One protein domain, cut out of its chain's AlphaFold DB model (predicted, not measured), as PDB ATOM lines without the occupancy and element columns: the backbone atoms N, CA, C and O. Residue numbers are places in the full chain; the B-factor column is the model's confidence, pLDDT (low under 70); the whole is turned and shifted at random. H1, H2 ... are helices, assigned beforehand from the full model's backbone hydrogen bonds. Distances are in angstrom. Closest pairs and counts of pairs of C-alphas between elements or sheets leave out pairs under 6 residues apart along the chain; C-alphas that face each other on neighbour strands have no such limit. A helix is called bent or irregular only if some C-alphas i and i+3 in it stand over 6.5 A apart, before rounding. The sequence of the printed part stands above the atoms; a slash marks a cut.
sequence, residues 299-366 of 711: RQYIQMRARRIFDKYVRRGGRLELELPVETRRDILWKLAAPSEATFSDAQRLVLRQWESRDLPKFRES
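AT A GLANCE: This is residues 299 to 366 of the 711 residues of an uncharacterized protein of Phytophthora kernoviae (UniProt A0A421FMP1). Three helices run back and forth in a loosely packed zigzag: H1 goes one way, H2 returns beside it, and the long H3 heads off again roughly the way of H1. Residues 355 to 366, the far part of H3 and the two residues after it, stick out as a free arm beyond a body of 56 residues. The printed part has 68 residues with three named helices, in the order H1, H2, H3, and no named strand; its class is all helix. The whole is loose, with a radius of gyration of the C-alphas of 13.7 A, and elongated, spanning 46 by 24 by 22 A.

HOW THE PARTS SIT: H1, residues 299 to 314, and H2, residues 326 to 335, form a helical hairpin. They only just touch, with 3 pairs of C-alphas within 8 A, and H1 does so with residues 310 to 314 alone; the closest C-alphas, those of Val 314 and Arg 329, are 6.3 A apart. They run opposite ways at a shallow tilt of 15 degrees. H2 forms a second helical hairpin with H3, residues 341 to 364, which touches it with residues 343 to 347 alone. Their closest C-alphas, those of Lys 335 and Thr 343, are 5.8 A apart. These two run opposite ways at a steep tilt of 36 degrees, only just past shallow. H1 and H3 are close but not clearly touching: their closest C-alphas, those of Ala 306 and Thr 343, are 7.9 A apart. They run the same way at a shallow tilt of 33 degrees, only just short of steep. In H1 and H2 every O i to N i+4 pair is within hydrogen-bond range; in H3 14 of 20 are.

IN THESE COORDINATES: H1 begins at C-alpha 299, (28.859, 22.462, -46.878), and measures 20.6 A from first to last C-alpha. It is neither bent nor irregular, but only just: C-alphas 311 and 314 are 6.1 A apart. H2 begins at C-alpha 326, (4.928, 15.952, -38.527), and measures 14.4 A. H3, the longest helix, measures 32.5 A and ends at C-alpha 364, (14.188, -7.757, -20.947). H3 is irregular, with C-alphas 343 and 346 7.9 A apart, and it has a kink of 33 degrees near residue 356.

THE WHOLE: The C-alphas farthest apart, those of Gln 300 and Glu 365, are 45.6 A apart. Without the free residues 355 to 366 the body spans 31 by 21 by 17 A. The printed part has no cut. The link from H1 to H2, 11 residues, is long; the link from H2 to H3, 5 residues, is tight. The mean pLDDT of the printed part is 76.4, and 11 residues are under 70: 299 to 303, 316 to 319, 330 and 334.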
ATOM      1  N   ARG A 299      30.302  22.276 -47.072       50.50
ATOM      2  CA  ARG A 299      28.859  22.462 -46.878       50.50
ATOM      3  C   ARG A 299      28.050  21.616 -47.859       50.50
ATOM      4  O   ARG A 299      27.059  21.019 -47.440       50.50
ATOM      5  N   GLN A 300      28.493  21.460 -49.108       52.97
ATOM      6  CA  GLN A 300      27.832  20.613 -50.109       52.97
ATOM      7  C   GLN A 300      27.809  19.131 -49.719       52.97
ATOM      8  O   GLN A 300      26.784  18.464 -49.887       52.97
ATOM      9  N   TYR A 301      28.899  18.606 -49.151       55.16
ATOM     10  CA  TYR A 301      28.958  17.209 -48.709       55.16
ATOM     11  C   TYR A 301      28.005  16.937 -47.536       55.16
ATOM     12  O   TYR A 301      27.210  15.990 -47.580       55.16
ATOM     13  N   ILE A 302      28.028  17.800 -46.512       62.56
ATOM     14  CA  ILE A 302      27.125  17.708 -45.354       62.56
ATOM     15  C   ILE A 302      25.669  17.837 -45.821       62.56
ATOM     16  O   ILE A 302      24.807  17.062 -45.402       62.56
ATOM     17  N   GLN A 303      25.402  18.732 -46.774       69.06
ATOM     18  CA  GLN A 303      24.079  18.915 -47.357       69.06
ATOM     19  C   GLN A 303      23.591  17.699 -48.152       69.06
ATOM     20  O   GLN A 303      22.439  17.282 -47.998       69.06
ATOM     21  N   MET A 304      24.462  17.068 -48.941       72.44
ATOM     22  CA  MET A 304      24.135  15.840 -49.666       72.44
ATOM     23  C   MET A 304      23.846  14.673 -48.707       72.44
ATOM     24  O   MET A 304      22.857  13.954 -48.883       72.44
ATOM     25  N   ARG A 305      24.680  14.478 -47.674       74.62
ATOM     26  CA  ARG A 305      24.491  13.429 -46.655       74.62
ATOM     27  C   ARG A 305      23.205  13.629 -45.861       74.62
ATOM     28  O   ARG A 305      22.445  12.672 -45.712       74.62
ATOM     29  N   ALA A 306      22.929  14.851 -45.408       73.12
ATOM     30  CA  ALA A 306      21.709  15.169 -44.674       73.12
ATOM     31  C   ALA A 306      20.455  14.880 -45.521       73.12
ATOM     32  O   ALA A 306      19.510  14.257 -45.034       73.12
ATOM     33  N   ARG A 307      20.473  15.206 -46.824       75.38
ATOM     34  CA  ARG A 307      19.373  14.866 -47.745       75.38
ATOM     35  C   ARG A 307      19.161  13.359 -47.897       75.38
ATOM     36  O   ARG A 307      18.022  12.908 -47.856       75.38
ATOM     37  N   ARG A 308      20.231  12.559 -47.988       77.25
ATOM     38  CA  ARG A 308      20.113  11.087 -48.045       77.25
ATOM     39  C   ARG A 308      19.517  10.491 -46.767       77.25
ATOM     40  O   ARG A 308      18.729   9.553 -46.854       77.25
ATOM     41  N   ILE A 309      19.886  11.014 -45.595       80.19
ATOM     42  CA  ILE A 309      19.301  10.588 -44.311       80.19
ATOM     43  C   ILE A 309      17.808  10.933 -44.286       80.19
ATOM     44  O   ILE A 309      16.991  10.078 -43.944       80.19
ATOM     45  N   PHE A 310      17.448  12.141 -44.728       83.25
ATOM     46  CA  PHE A 310      16.054  12.557 -44.835       83.25
ATOM     47  C   PHE A 310      15.251  11.646 -45.772       83.25
ATOM     48  O   PHE A 310      14.239  11.098 -45.347       83.25
ATOM     49  N   ASP A 311      15.718  11.406 -46.999       73.44
ATOM     50  CA  ASP A 311      15.001  10.581 -47.986       73.44
ATOM     51  C   ASP A 311      14.828   9.118 -47.541       73.44
ATOM     52  O   ASP A 311      13.853   8.468 -47.917       73.44
ATOM     53  N   LYS A 312      15.761   8.587 -46.742       79.50
ATOM     54  CA  LYS A 312      15.737   7.188 -46.299       79.50
ATOM     55  C   LYS A 312      14.880   6.956 -45.052       79.50
ATOM     56  O   LYS A 312      14.206   5.928 -44.995       79.50
ATOM     57  N   TYR A 313      14.938   7.871 -44.081       83.75
ATOM     58  CA  TYR A 313      14.393   7.660 -42.733       83.75
ATOM     59  C   TYR A 313      13.304   8.657 -42.320       83.75
ATOM     60  O   TYR A 313      12.512   8.352 -41.436       83.75
ATOM     61  N   VAL A 314      13.252   9.852 -42.915       79.06
ATOM     62  CA  VAL A 314      12.352  10.938 -42.469       79.06
ATOM     63  C   VAL A 314      11.229  11.195 -43.477       79.06
ATOM     64  O   VAL A 314      10.109  11.522 -43.086       79.06
ATOM     65  N   ARG A 315      11.512  11.046 -44.775       79.31
ATOM     66  CA  ARG A 315      10.569  11.268 -45.870       79.31
ATOM     67  C   ARG A 315       9.458  10.222 -45.857       79.31
ATOM     68  O   ARG A 315       9.717   9.024 -45.773       79.31
ATOM     69  N   ARG A 316       8.224  10.700 -46.022       65.44
ATOM     70  CA  ARG A 316       7.025   9.861 -46.092       65.44
ATOM     71  C   ARG A 316       7.097   8.911 -47.294       65.44
ATOM     72  O   ARG A 316       7.313   9.375 -48.414       65.44
ATOM     73  N   GLY A 317       6.937   7.610 -47.060       60.72
ATOM     74  CA  GLY A 317       7.120   6.548 -48.056       60.72
ATOM     75  C   GLY A 317       8.580   6.126 -48.280       60.72
ATOM     76  O   GLY A 317       8.876   5.449 -49.264       60.72
ATOM     77  N   GLY A 318       9.507   6.543 -47.410       69.62
ATOM     78  CA  GLY A 318      10.908   6.122 -47.443       69.62
ATOM     79  C   GLY A 318      11.088   4.647 -47.063       69.62
ATOM     80  O   GLY A 318      10.309   4.088 -46.297       69.62
ATOM     81  N   ARG A 319      12.153   4.007 -47.574       67.94
ATOM     82  CA  ARG A 319      12.421   2.563 -47.370       67.94
ATOM     83  C   ARG A 319      12.467   2.128 -45.899       67.94
ATOM     84  O   ARG A 319      12.195   0.968 -45.628       67.94
ATOM     85  N   LEU A 320      12.877   3.014 -44.990       80.00
ATOM     86  CA  LEU A 320      12.954   2.769 -43.546       80.00
ATOM     87  C   LEU A 320      12.370   3.968 -42.786       80.00
ATOM     88  O   LEU A 320      13.009   4.498 -41.878       80.00
ATOM     89  N   GLU A 321      11.206   4.454 -43.222       82.31
ATOM     90  CA  GLU A 321      10.539   5.597 -42.595       82.31
ATOM     91  C   GLU A 321      10.369   5.388 -41.081       82.31
ATOM     92  O   GLU A 321       9.811   4.391 -40.629       82.31
ATOM     93  N   LEU A 322      10.851   6.357 -40.301       83.19
ATOM     94  CA  LEU A 322      10.682   6.414 -38.856       83.19
ATOM     95  C   LEU A 322       9.346   7.077 -38.504       83.19
ATOM     96  O   LEU A 322       8.932   8.063 -39.128       83.19
ATOM     97  N   GLU A 323       8.704   6.580 -37.448       79.19
ATOM     98  CA  GLU A 323       7.504   7.177 -36.859       79.19
ATOM     99  C   GLU A 323       7.867   8.457 -36.086       79.19
ATOM    100  O   GLU A 323       8.076   8.447 -34.874       79.19
ATOM    101  N   LEU A 324       7.969   9.574 -36.810       82.75
ATOM    102  CA  LEU A 324       8.275  10.897 -36.260       82.75
ATOM    103  C   LEU A 324       7.043  11.822 -36.311       82.75
ATOM    104  O   LEU A 324       6.246  11.719 -37.248       82.75
ATOM    105  N   PRO A 325       6.882  12.767 -35.367       81.12
ATOM    106  CA  PRO A 325       5.869  13.819 -35.462       81.12
ATOM    107  C   PRO A 325       6.044  14.674 -36.724       81.12
ATOM    108  O   PRO A 325       7.160  14.877 -37.218       81.12
ATOM    109  N   VAL A 326       4.936  15.183 -37.268       71.56
ATOM    110  CA  VAL A 326       4.928  15.952 -38.527       71.56
ATOM    111  C   VAL A 326       5.743  17.241 -38.387       71.56
ATOM    112  O   VAL A 326       6.448  17.646 -39.312       71.56
ATOM    113  N   GLU A 327       5.711  17.838 -37.201       72.44
ATOM    114  CA  GLU A 327       6.418  19.058 -36.828       72.44
ATOM    115  C   GLU A 327       7.932  18.840 -36.882       72.44
ATOM    116  O   GLU A 327       8.648  19.646 -37.475       72.44
ATOM    117  N   THR A 328       8.409  17.704 -36.360       77.19
ATOM    118  CA  THR A 328       9.822  17.308 -36.402       77.19
ATOM    119  C   THR A 328      10.279  17.041 -37.835       77.19
ATOM    120  O   THR A 328      11.354  17.484 -38.230       77.19
ATOM    121  N   ARG A 329       9.458  16.378 -38.663       76.00
ATOM    122  CA  ARG A 329       9.795  16.159 -40.085       76.00
ATOM    123  C   ARG A 329       9.926  17.477 -40.855       76.00
ATOM    124  O   ARG A 329      10.831  17.617 -41.677       76.00
ATOM    125  N   ARG A 330       9.033  18.436 -40.591       69.56
ATOM    126  CA  ARG A 330       9.039  19.762 -41.228       69.56
ATOM    127  C   ARG A 330      10.248  20.593 -40.802       69.56
ATOM    128  O   ARG A 330      10.875  21.217 -41.652       69.56
ATOM    129  N   ASP A 331      10.582  20.573 -39.517       72.94
ATOM    130  CA  ASP A 331      11.752  21.268 -38.979       72.94
ATOM    131  C   ASP A 331      13.064  20.722 -39.570       72.94
ATOM    132  O   ASP A 331      13.904  21.489 -40.040       72.94
ATOM    133  N   ILE A 332      13.196  19.395 -39.678       82.62
ATOM    134  CA  ILE A 332      14.340  18.763 -40.349       82.62
ATOM    135  C   ILE A 332      14.422  19.218 -41.810       82.62
ATOM    136  O   ILE A 332      15.492  19.624 -42.256       82.62
ATOM    137  N   LEU A 333      13.308  19.191 -42.552       78.44
ATOM    138  CA  LEU A 333      13.265  19.615 -43.956       78.44
ATOM    139  C   LEU A 333      13.711  21.076 -44.137       78.44
ATOM    140  O   LEU A 333      14.431  21.374 -45.087       78.44
ATOM    141  N   TRP A 334      13.336  21.965 -43.213       69.38
ATOM    142  CA  TRP A 334      13.793  23.357 -43.198       69.38
ATOM    143  C   TRP A 334      15.304  23.458 -42.941       69.38
ATOM    144  O   TRP A 334      16.028  24.135 -43.673       69.38
ATOM    145  N   LYS A 335      15.813  22.704 -41.959       78.56
ATOM    146  CA  LYS A 335      17.242  22.653 -41.610       78.56
ATOM    147  C   LYS A 335      18.122  22.026 -42.706       78.56
ATOM    148  O   LYS A 335      19.327  22.252 -42.703       78.56
ATOM    149  N   LEU A 336      17.566  21.308 -43.692       78.88
ATOM    150  CA  LEU A 336      18.324  20.775 -44.842       78.88
ATOM    151  C   LEU A 336      18.848  21.852 -45.810       78.88
ATOM    152  O   LEU A 336      19.708  21.552 -46.647       78.88
ATOM    153  N   ALA A 337      18.346  23.088 -45.730       70.81
ATOM    154  CA  ALA A 337      18.879  24.204 -46.511       70.81
ATOM    155  C   ALA A 337      20.304  24.591 -46.068       70.81
ATOM    156  O   ALA A 337      21.125  24.940 -46.911       70.81
ATOM    157  N   ALA A 338      20.609  24.445 -44.775       71.38
ATOM    158  CA  ALA A 338      21.931  24.659 -44.188       71.38
ATOM    159  C   ALA A 338      22.133  23.688 -43.004       71.38
ATOM    160  O   ALA A 338      21.916  24.064 -41.850       71.38
ATOM    161  N   PRO A 339      22.483  22.417 -43.279       73.62
ATOM    162  CA  PRO A 339      22.522  21.390 -42.250       73.62
ATOM    163  C   PRO A 339      23.695  21.581 -41.289       73.62
ATOM    164  O   PRO A 339      24.814  21.887 -41.698       73.62
ATOM    165  N   SER A 340      23.423  21.350 -40.011       77.50
ATOM    166  CA  SER A 340      24.360  21.403 -38.896       77.50
ATOM    167  C   SER A 340      24.285  20.105 -38.090       77.50
ATOM    168  O   SER A 340      23.433  19.245 -38.330       77.50
ATOM    169  N   GLU A 341      25.152  19.948 -37.096       71.44
ATOM    170  CA  GLU A 341      25.142  18.775 -36.208       71.44
ATOM    171  C   GLU A 341      23.796  18.587 -35.486       71.44
ATOM    172  O   GLU A 341      23.401  17.465 -35.169       71.44
ATOM    173  N   ALA A 342      23.040  19.675 -35.309       76.19
ATOM    174  CA  ALA A 342      21.727  19.667 -34.679       76.19
ATOM    175  C   ALA A 342      20.568  19.296 -35.627       76.19
ATOM    176  O   ALA A 342      19.423  19.197 -35.180       76.19
ATOM    177  N   THR A 343      20.817  19.089 -36.930       78.88
ATOM    178  CA  THR A 343      19.756  18.879 -37.936       78.88
ATOM    179  C   THR A 343      18.852  17.685 -37.626       78.88
ATOM    180  O   THR A 343      17.682  17.731 -37.985       78.88
ATOM    181  N   PHE A 344      19.344  16.652 -36.932       88.62
ATOM    182  CA  PHE A 344      18.568  15.442 -36.610       88.62
ATOM    183  C   PHE A 344      18.456  15.134 -35.110       88.62
ATOM    184  O   PHE A 344      17.862  14.118 -34.746       88.62
ATOM    185  N   SER A 345      19.000  15.977 -34.227       82.44
ATOM    186  CA  SER A 345      19.102  15.665 -32.793       82.44
ATOM    187  C   SER A 345      17.743  15.434 -32.128       82.44
ATOM    188  O   SER A 345      17.613  14.549 -31.285       82.44
ATOM    189  N   ASP A 346      16.709  16.175 -32.532       75.94
ATOM    190  CA  ASP A 346      15.362  16.012 -31.976       75.94
ATOM    191  C   ASP A 346      14.732  14.676 -32.396       75.94
ATOM    192  O   ASP A 346      14.149  13.977 -31.566       75.94
ATOM    193  N   ALA A 347      14.928  14.258 -33.652       84.06
ATOM    194  CA  ALA A 347      14.500  12.939 -34.118       84.06
ATOM    195  C   ALA A 347      15.260  11.809 -33.407       84.06
ATOM    196  O   ALA A 347      14.648  10.818 -33.015       84.06
ATOM    197  N   GLN A 348      16.566  11.969 -33.179       85.94
ATOM    198  CA  GLN A 348      17.370  10.983 -32.454       85.94
ATOM    199  C   GLN A 348      16.877  10.794 -31.013       85.94
ATOM    200  O   GLN A 348      16.702   9.658 -30.572       85.94
ATOM    201  N   ARG A 349      16.599  11.888 -30.286       81.69
ATOM    202  CA  ARG A 349      16.069  11.809 -28.914       81.69
ATOM    203  C   ARG A 349      14.703  11.123 -28.859       81.69
ATOM    204  O   ARG A 349      14.450  10.359 -27.933       81.69
ATOM    205  N   LEU A 350      13.838  11.357 -29.848       78.94
ATOM    206  CA  LEU A 350      12.525  10.707 -29.918       78.94
ATOM    207  C   LEU A 350      12.633   9.196 -30.162       78.94
ATOM    208  O   LEU A 350      11.938   8.431 -29.496       78.94
ATOM    209  N   VAL A 351      13.529   8.762 -31.053       84.06
ATOM    210  CA  VAL A 351      13.762   7.332 -31.326       84.06
ATOM    211  C   VAL A 351      14.344   6.621 -30.104       84.06
ATOM    212  O   VAL A 351      13.863   5.552 -29.737       84.06
ATOM    213  N   LEU A 352      15.327   7.225 -29.430       81.75
ATOM    214  CA  LEU A 352      15.913   6.655 -28.212       81.75
ATOM    215  C   LEU A 352      14.869   6.493 -27.104       81.75
ATOM    216  O   LEU A 352      14.753   5.419 -26.518       81.75
ATOM    217  N   ARG A 353      14.031   7.514 -26.888       81.12
ATOM    218  CA  ARG A 353      12.939   7.440 -25.912       81.12
ATOM    219  C   ARG A 353      11.930   6.339 -26.262       81.12
ATOM    220  O   ARG A 353      11.422   5.682 -25.355       81.12
ATOM    221  N   GLN A 354      11.634   6.114 -27.545       77.50
ATOM    222  CA  GLN A 354      10.773   5.001 -27.971       77.50
ATOM    223  C   GLN A 354      11.418   3.639 -27.688       77.50
ATOM    224  O   GLN A 354      10.751   2.764 -27.145       77.50
ATOM    225  N   TRP A 355      12.710   3.469 -27.974       80.62
ATOM    226  CA  TRP A 355      13.433   2.238 -27.644       80.62
ATOM    227  C   TRP A 355      13.427   1.945 -26.143       80.62
ATOM    228  O   TRP A 355      13.081   0.836 -25.744       80.62
ATOM    229  N   GLU A 356      13.740   2.935 -25.307       82.88
ATOM    230  CA  GLU A 356      13.791   2.777 -23.848       82.88
ATOM    231  C   GLU A 356      12.426   2.465 -23.231       82.88
ATOM    232  O   GLU A 356      12.336   1.655 -22.310       82.88
ATOM    233  N   SER A 357      11.360   3.089 -23.735       78.50
ATOM    234  CA  SER A 357      10.014   2.937 -23.172       78.50
ATOM    235  C   SER A 357       9.224   1.761 -23.744       78.50
ATOM    236  O   SER A 357       8.374   1.215 -23.043       78.50
ATOM    237  N   ARG A 358       9.472   1.358 -24.999       77.06
ATOM    238  CA  ARG A 358       8.630   0.384 -25.714       77.06
ATOM    239  C   ARG A 358       9.328  -0.933 -26.020       77.06
ATOM    240  O   ARG A 358       8.700  -1.982 -25.888       77.06
ATOM    241  N   ASP A 359      10.584  -0.885 -26.452       78.38
ATOM    242  CA  ASP A 359      11.252  -2.045 -27.054       78.38
ATOM    243  C   ASP A 359      12.211  -2.724 -26.058       78.38
ATOM    244  O   ASP A 359      12.268  -3.951 -25.981       78.38
ATOM    245  N   LEU A 360      12.888  -1.940 -25.214       77.88
ATOM    246  CA  LEU A 360      13.809  -2.435 -24.193       77.88
ATOM    247  C   LEU A 360      13.116  -3.234 -23.070       77.88
ATOM    248  O   LEU A 360      13.651  -4.283 -22.702       77.88
ATOM    249  N   PRO A 361      11.942  -2.833 -22.533       85.00
ATOM    250  CA  PRO A 361      11.239  -3.638 -21.533       85.00
ATOM    251  C   PRO A 361      10.814  -5.002 -22.092       85.00
ATOM    252  O   PRO A 361      11.076  -6.028 -21.473       85.00
ATOM    253  N   LYS A 362      10.284  -5.031 -23.323       79.00
ATOM    254  CA  LYS A 362       9.906  -6.274 -24.017       79.00
ATOM    255  C   LYS A 362      11.099  -7.187 -24.266       79.00
ATOM    256  O   LYS A 362      10.979  -8.403 -24.172       79.00
ATOM    257  N   PHE A 363      12.255  -6.607 -24.587       83.62
ATOM    258  CA  PHE A 363      13.484  -7.373 -24.732       83.62
ATOM    259  C   PHE A 363      13.918  -7.990 -23.399       83.62
ATOM    260  O   PHE A 363      14.244  -9.172 -23.373       83.62
ATOM    261  N   ARG A 364      13.853  -7.243 -22.289       82.69
ATOM    262  CA  ARG A 364      14.188  -7.757 -20.947       82.69
ATOM    263  C   ARG A 364      13.270  -8.884 -20.476       82.69
ATOM    264  O   ARG A 364      13.711  -9.752 -19.731       82.69
ATOM    265  N   GLU A 365      12.020  -8.882 -20.922       80.19
ATOM    266  CA  GLU A 365      11.048  -9.951 -20.661       80.19
ATOM    267  C   GLU A 365      11.196 -11.149 -21.619       80.19
ATOM    268  O   GLU A 365      10.539 -12.173 -21.440       80.19
ATOM    269  N   SER A 366      12.055 -11.048 -22.638       87.31
ATOM    270  CA  SER A 366      12.225 -12.093 -23.648       87.31
ATOM    271  C   SER A 366      13.165 -13.218 -23.186       87.31
ATOM    272  O   SER A 366      14.119 -12.971 -22.441       87.31
TER     273      SER A 366